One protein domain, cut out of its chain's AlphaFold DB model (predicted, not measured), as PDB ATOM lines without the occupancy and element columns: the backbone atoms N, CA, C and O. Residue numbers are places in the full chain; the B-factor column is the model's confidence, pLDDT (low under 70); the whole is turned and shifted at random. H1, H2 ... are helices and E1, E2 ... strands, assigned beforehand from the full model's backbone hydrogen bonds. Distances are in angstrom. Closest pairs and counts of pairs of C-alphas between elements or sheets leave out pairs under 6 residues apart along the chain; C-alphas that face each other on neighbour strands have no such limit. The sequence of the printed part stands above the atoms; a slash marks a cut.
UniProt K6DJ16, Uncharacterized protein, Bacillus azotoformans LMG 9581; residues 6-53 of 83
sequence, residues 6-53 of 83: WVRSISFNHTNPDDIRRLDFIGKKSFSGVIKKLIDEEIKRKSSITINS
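Overview. This is residues 6 to 53 of the 83 residues of an uncharacterized protein of Bacillus azotoformans LMG 9581 (UniProt K6DJ16). One long helix, H2, makes an arm that runs from a small head, and residues 35 to 53 stick out free of the rest. The head is formed by the short strand E1, with residues 6 to 7 folded alongside it, and the helix H1, which turns at a large angle to the arm. The printed part has 48 residues, with one named strand and two named helices in the order E1, H1, H2, and its class is mostly helix. The whole is extended, with a radius of gyration of the C-alphas of 14.9 A, and the C-alphas span 45 by 18 by 14 A, the long arm making most of the length.

Along the chain. Find C-alpha 31 at (142.718, 261.055, 341.869), where H2 begins; from there the helix runs through residues 31 to 52, 32.3 A from first to last C-alpha, to C-alpha 52 at (172.784, 266.847, 331.599). Go back along the chain to C-alpha 17 at (132.411, 265.797, 328.777), and you are at the start of H1, residues 17 to 26, which is 14.3 A long. Before it, look at Ser 11 to Asn 13 for E1, three residues and 6.8 A from first to last C-alpha.

Arrangement. Start from H2 and look at its neighbour H1: they are close but not clearly touching, with 1 pair of C-alphas within 8 A, and the closest are those of Ile 26 and Val 34, 7.3 A apart. Their lines are about perpendicular, at 76 degrees. Now move to E1 and H1, where 5 pairs of C-alphas are within 8 A and the closest, those of Phe 12 and Asp 19, are 5.6 A apart. E1 and H2 are apart. E1 pairs with no named strand, but at residues 6 to 7 you find a short stretch paired antiparallel with residues 11 to 12 of E1. In H1 every O i to N i+4 pair is within hydrogen-bond range, while in H2 it is 16 of 18.

Size, cuts and confidence. Look for the two C-alphas farthest apart at Thr 15 and Ile 51, 45.6 A from each other. The printed part has no cut, and both links, E1 to H1 with 3 residues and H1 to H2 with 4, are tight. Residues 35 to 53, of which 35 to 52 belong to H2, stand free. The mean pLDDT of the printed part is 84.5, and in the B-factor column you find values under 70 at residue 7 and at residues 48 to 53.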
ATOM      1  N   TRP A   6     129.521 263.098 340.905       71.56
ATOM      2  CA  TRP A   6     130.156 261.927 341.496       71.56
ATOM      3  C   TRP A   6     130.996 262.383 342.688       71.56
ATOM      4  O   TRP A   6     131.852 263.260 342.551       71.56
ATOM      5  N   VAL A   7     130.761 261.789 343.862       63.03
ATOM      6  CA  VAL A   7     131.530 262.076 345.082       63.03
ATOM      7  C   VAL A   7     132.666 261.059 345.204       63.03
ATOM      8  O   VAL A   7     132.471 259.925 345.637       63.03
ATOM      9  N   ARG A   8     133.867 261.463 344.779       70.19
ATOM     10  CA  ARG A   8     135.150 260.820 345.117       70.19
ATOM     11  C   ARG A   8     135.912 261.746 346.077       70.19
ATOM     12  O   ARG A   8     135.334 262.690 346.607       70.19
ATOM     13  N   SER A   9     137.213 261.521 346.284       78.25
ATOM     14  CA  SER A   9     138.085 262.463 347.011       78.25
ATOM     15  C   SER A   9     138.044 263.891 346.439       78.25
ATOM     16  O   SER A   9     138.374 264.840 347.136       78.25
ATOM     17  N   ILE A  10     137.631 264.030 345.177       81.12
ATOM     18  CA  ILE A  10     137.233 265.281 344.530       81.12
ATOM     19  C   ILE A  10     135.941 265.046 343.733       81.12
ATOM     20  O   ILE A  10     135.626 263.906 343.381       81.12
ATOM     21  N   SER A  11     135.186 266.107 343.454       83.25
ATOM     22  CA  SER A  11     133.931 266.011 342.701       83.25
ATOM     23  C   SER A  11     134.138 266.166 341.194       83.25
ATOM     24  O   SER A  11     134.835 267.087 340.775       83.25
ATOM     25  N   PHE A  12     133.441 265.347 340.406       86.88
ATOM     26  CA  PHE A  12     133.365 265.447 338.942       86.88
ATOM     27  C   PHE A  12     131.926 265.760 338.511       86.88
ATOM     28  O   PHE A  12     130.981 265.229 339.108       86.88
ATOM     29  N   ASN A  13     131.743 266.619 337.504       89.12
ATOM     30  CA  ASN A  13     130.425 266.949 336.961       89.12
ATOM     31  C   ASN A  13     129.981 265.900 335.926       89.12
ATOM     32  O   ASN A  13     130.735 265.584 335.011       89.12
ATOM     33  N   HIS A  14     128.746 265.395 336.033       86.00
ATOM     34  CA  HIS A  14     128.228 264.394 335.090       86.00
ATOM     35  C   HIS A  14     127.952 264.950 333.692       86.00
ATOM     36  O   HIS A  14     127.948 264.187 332.734       86.00
ATOM     37  N   THR A  15     127.680 266.249 333.556       91.62
ATOM     38  CA  THR A  15     127.328 266.856 332.262       91.62
ATOM     39  C   THR A  15     128.534 267.421 331.526       91.62
ATOM     40  O   THR A  15     128.413 267.796 330.364       91.62
ATOM     41  N   ASN A  16     129.692 267.527 332.186       92.88
ATOM     42  CA  ASN A  16     130.900 268.031 331.552       92.88
ATOM     43  C   ASN A  16     131.634 266.873 330.849       92.88
ATOM     44  O   ASN A  16     132.136 265.983 331.540       92.88
ATOM     45  N   PRO A  17     131.753 266.878 329.509       93.00
ATOM     46  CA  PRO A  17     132.411 265.797 328.777       93.00
ATOM     47  C   PRO A  17     133.878 265.612 329.178       93.00
ATOM     48  O   PRO A  17     134.372 264.484 329.179       93.00
ATOM     49  N   ASP A  18     134.572 266.679 329.574       93.50
ATOM     50  CA  ASP A  18     135.958 266.575 330.028       93.50
ATOM     51  C   ASP A  18     136.058 265.867 331.376       93.50
ATOM     52  O   ASP A  18     136.982 265.088 331.595       93.50
ATOM     53  N   ASP A  19     135.102 266.097 332.276       90.00
ATOM     54  CA  ASP A  19     135.072 265.419 333.572       90.00
ATOM     55  C   ASP A  19     134.748 263.934 333.415       90.00
ATOM     56  O   ASP A  19     135.345 263.113 334.109       90.00
ATOM     57  N   ILE A  20     133.884 263.578 332.458       91.56
ATOM     58  CA  ILE A  20     133.626 262.180 332.093       91.56
ATOM     59  C   ILE A  20     134.915 261.527 331.581       91.56
ATOM     60  O   ILE A  20     135.303 260.473 332.080       91.56
ATOM     61  N   ARG A  21     135.626 262.170 330.642       94.06
ATOM     62  CA  ARG A  21     136.902 261.660 330.099       94.06
ATOM     63  C   ARG A  21     137.975 261.519 331.177       94.06
ATOM     64  O   ARG A  21     138.701 260.529 331.205       94.06
ATOM     65  N   ARG A  22     138.081 262.499 332.080       91.31
ATOM     66  CA  ARG A  22     139.009 262.456 333.221       91.31
ATOM     67  C   ARG A  22     138.668 261.300 334.154       91.31
ATOM     68  O   ARG A  22     139.577 260.595 334.587       91.31
ATOM     69  N   LEU A  23     137.388 261.099 334.459       89.31
ATOM     70  CA  LEU A  23     136.952 260.013 335.330       89.31
ATOM     71  C   LEU A  23     137.222 258.642 334.701       89.31
ATOM     72  O   LEU A  23     137.713 257.754 335.396       89.31
ATOM     73  N   ASP A  24     136.967 258.495 333.402       90.81
ATOM     74  CA  ASP A  24     137.252 257.272 332.648       90.81
ATOM     75  C   ASP A  24     138.755 256.946 332.648       90.81
ATOM     76  O   ASP A  24     139.163 255.839 333.004       90.81
ATOM     77  N   PHE A  25     139.602 257.952 332.403       90.19
ATOM     78  CA  PHE A  25     141.059 257.812 332.471       90.19
ATOM     79  C   PHE A  25     141.565 257.398 333.866       90.19
ATOM     80  O   PHE A  25     142.478 256.578 333.995       90.19
ATOM     81  N   ILE A  26     140.993 257.972 334.931       89.88
ATOM     82  CA  ILE A  26     141.353 257.627 336.315       89.88
ATOM     83  C   ILE A  26     140.894 256.198 336.649       89.88
ATOM     84  O   ILE A  26     141.608 255.451 337.332       89.88
ATOM     85  N   GLY A  27     139.712 255.806 336.170       87.88
ATOM     86  CA  GLY A  27     139.125 254.487 336.363       87.88
ATOM     87  C   GLY A  27     138.984 254.123 337.844       87.88
ATOM     88  O   GLY A  27     138.277 254.778 338.610       87.88
ATOM     89  N   LYS A  28     139.673 253.050 338.263       87.50
ATOM     90  CA  LYS A  28     139.666 252.552 339.654       87.50
ATOM     91  C   LYS A  28     140.716 253.213 340.557       87.50
ATOM     92  O   LYS A  28     140.742 252.934 341.755       87.50
ATOM     93  N   LYS A  29     141.611 254.041 340.008       88.19
ATOM     94  CA  LYS A  29     142.663 254.708 340.787       88.19
ATOM     95  C   LYS A  29     142.071 255.874 341.580       88.19
ATOM     96  O   LYS A  29     141.043 256.436 341.217       88.19
ATOM     97  N   SER A  30     142.730 256.273 342.665       88.88
ATOM     98  CA  SER A  30     142.385 257.527 343.336       88.88
ATOM     99  C   SER A  30     142.965 258.710 342.559       88.88
ATOM    100  O   SER A  30     144.087 258.634 342.051       88.88
ATOM    101  N   PHE A  31     142.231 259.826 342.503       88.19
ATOM    102  CA  PHE A  31     142.718 261.055 341.869       88.19
ATOM    103  C   PHE A  31     144.070 261.482 342.456       88.19
ATOM    104  O   PHE A  31     145.031 261.699 341.723       88.19
ATOM    105  N   SER A  32     144.181 261.497 343.788       89.06
ATOM    106  CA  SER A  32     145.426 261.841 344.480       89.06
ATOM    107  C   SER A  32     146.588 260.913 344.110       89.06
ATOM    108  O   SER A  32     147.717 261.381 344.023       89.06
ATOM    109  N   GLY A  33     146.337 259.622 343.868       91.00
ATOM    110  CA  GLY A  33     147.370 258.680 343.432       91.00
ATOM    111  C   GLY A  33     147.902 258.997 342.033       91.00
ATOM    112  O   GLY A  33     149.109 258.961 341.812       91.00
ATOM    113  N   VAL A  34     147.014 259.371 341.106       92.06
ATOM    114  CA  VAL A  34     147.406 259.795 339.751       92.06
ATOM    115  C   VAL A  34     148.245 261.072 339.806       92.06
ATOM    116  O   VAL A  34     149.315 261.120 339.206       92.06
ATOM    117  N   ILE A  35     147.806 262.076 340.569       93.00
ATOM    118  CA  ILE A  35     148.531 263.348 340.693       93.00
ATOM    119  C   ILE A  35     149.904 263.157 341.345       93.00
ATOM    120  O   ILE A  35     150.884 263.689 340.832       93.00
ATOM    121  N   LYS A  36     150.010 262.362 342.419       93.94
ATOM    122  CA  LYS A  36     151.308 262.059 343.050       93.94
ATOM    123  C   LYS A  36     152.287 261.431 342.057       93.94
ATOM    124  O   LYS A  36     153.398 261.922 341.930       93.94
ATOM    125  N   LYS A  37     151.840 260.445 341.268       94.38
ATOM    126  CA  LYS A  37     152.675 259.814 340.230       94.38
ATOM    127  C   LYS A  37     153.188 260.823 339.199       94.38
ATOM    128  O   LYS A  37     154.355 260.774 338.837       94.38
ATOM    129  N   LEU A  38     152.331 261.740 338.741       94.50
ATOM    130  CA  LEU A  38     152.729 262.788 337.795       94.50
ATOM    131  C   LEU A  38     153.763 263.748 338.400       94.50
ATOM    132  O   LEU A  38     154.707 264.137 337.717       94.50
ATOM    133  N   ILE A  39     153.603 264.108 339.676       95.06
ATOM    134  CA  ILE A  39     154.566 264.944 340.401       95.06
ATOM    135  C   ILE A  39     155.906 264.213 340.541       95.06
ATOM    136  O   ILE A  39     156.941 264.796 340.235       95.06
ATOM    137  N   ASP A  40     155.894 262.939 340.933       95.38
ATOM    138  CA  ASP A  40     157.108 262.128 341.086       95.38
ATOM    139  C   ASP A  40     157.856 261.971 339.750       95.38
ATOM    140  O   ASP A  40     159.082 262.099 339.686       95.38
ATOM    141  N   GLU A  41     157.122 261.746 338.656       95.06
ATOM    142  CA  GLU A  41     157.683 261.683 337.304       95.06
ATOM    143  C   GLU A  41     158.299 263.021 336.871       95.06
ATOM    144  O   GLU A  41     159.371 263.035 336.262       95.06
ATOM    145  N   GLU A  42     157.669 264.148 337.212       93.38
ATOM    146  CA  GLU A  42     158.197 265.484 336.926       93.38
ATOM    147  C   GLU A  42     159.443 265.805 337.764       93.38
ATOM    148  O   GLU A  42     160.419 266.336 337.233       93.38
ATOM    149  N   ILE A  43     159.465 265.432 339.047       93.19
ATOM    150  CA  ILE A  43     160.658 265.543 339.901       93.19
ATOM    151  C   ILE A  43     161.808 264.742 339.287       93.19
ATOM    152  O   ILE A  43     162.913 265.269 339.125       93.19
ATOM    153  N   LYS A  44     161.546 263.496 338.872       92.88
ATOM    154  CA  LYS A  44     162.543 262.647 338.211       92.88
ATOM    155  C   LYS A  44     163.053 263.293 336.922       92.88
ATOM    156  O   LYS A  44     164.266 263.385 336.734       92.88
ATOM    157  N   ARG A  45     162.159 263.807 336.074       91.50
ATOM    158  CA  ARG A  45     162.518 264.507 334.830       91.50
ATOM    159  C   ARG A  45     163.423 265.707 335.100       91.50
ATOM    160  O   ARG A  45     164.497 265.803 334.508       91.50
ATOM    161  N   LYS A  46     163.054 266.572 336.046       88.38
ATOM    162  CA  LYS A  46     163.865 267.737 336.433       88.38
ATOM    163  C   LYS A  46     165.231 267.333 336.980       88.38
ATOM    164  O   LYS A  46     166.234 267.896 336.554       88.38
ATOM    165  N   SER A  47     165.286 266.312 337.839       80.75
ATOM    166  CA  SER A  47     166.553 265.804 338.380       80.75
ATOM    167  C   SER A  47     167.484 265.256 337.288       80.75
ATOM    168  O   SER A  47     168.689 265.489 337.337       80.75
ATOM    169  N   SER A  48     166.932 264.604 336.257       68.38
ATOM    170  CA  SER A  48     167.713 264.102 335.119       68.38
ATOM    171  C   SER A  48     168.204 265.209 334.182       68.38
ATOM    172  O   SER A  48     169.292 265.095 333.624       68.38
ATOM    173  N   ILE A  49     167.453 266.310 334.048       59.88
ATOM    174  CA  ILE A  49     167.879 267.471 333.257       59.88
ATOM    175  C   ILE A  49     169.076 268.147 333.929       59.88
ATOM    176  O   ILE A  49     170.056 268.417 333.248       59.88
ATOM    177  N   THR A  50     169.064 268.334 335.254       55.19
ATOM    178  CA  THR A  50     170.159 269.003 335.984       55.19
ATOM    179  C   THR A  50     171.515 268.294 335.858       55.19
ATOM    180  O   THR A  50     172.553 268.951 335.927       55.19
ATOM    181  N   ILE A  51     171.538 266.976 335.638       53.81
ATOM    182  CA  ILE A  51     172.788 266.230 335.410       53.81
ATOM    183  C   ILE A  51     173.315 266.453 333.981       53.81
ATOM    184  O   ILE A  51     174.525 266.525 333.782       53.81
ATOM    185  N   ASN A  52     172.423 266.657 333.007       49.25
ATOM    186  CA  ASN A  52     172.784 266.847 331.599       49.25
ATOM    187  C   ASN A  52     172.951 268.323 331.187       49.25
ATOM    188  O   ASN A  52     173.488 268.585 330.118       49.25
ATOM    189  N   SER A  53     172.527 269.287 332.013       49.28
ATOM    190  CA  SER A  53     172.572 270.729 331.712       49.28
ATOM    191  C   SER A  53     173.621 271.529 332.497       49.28
ATOM    192  O   SER A  53     173.551 272.756 332.561       49.28
TER     193      SER A  53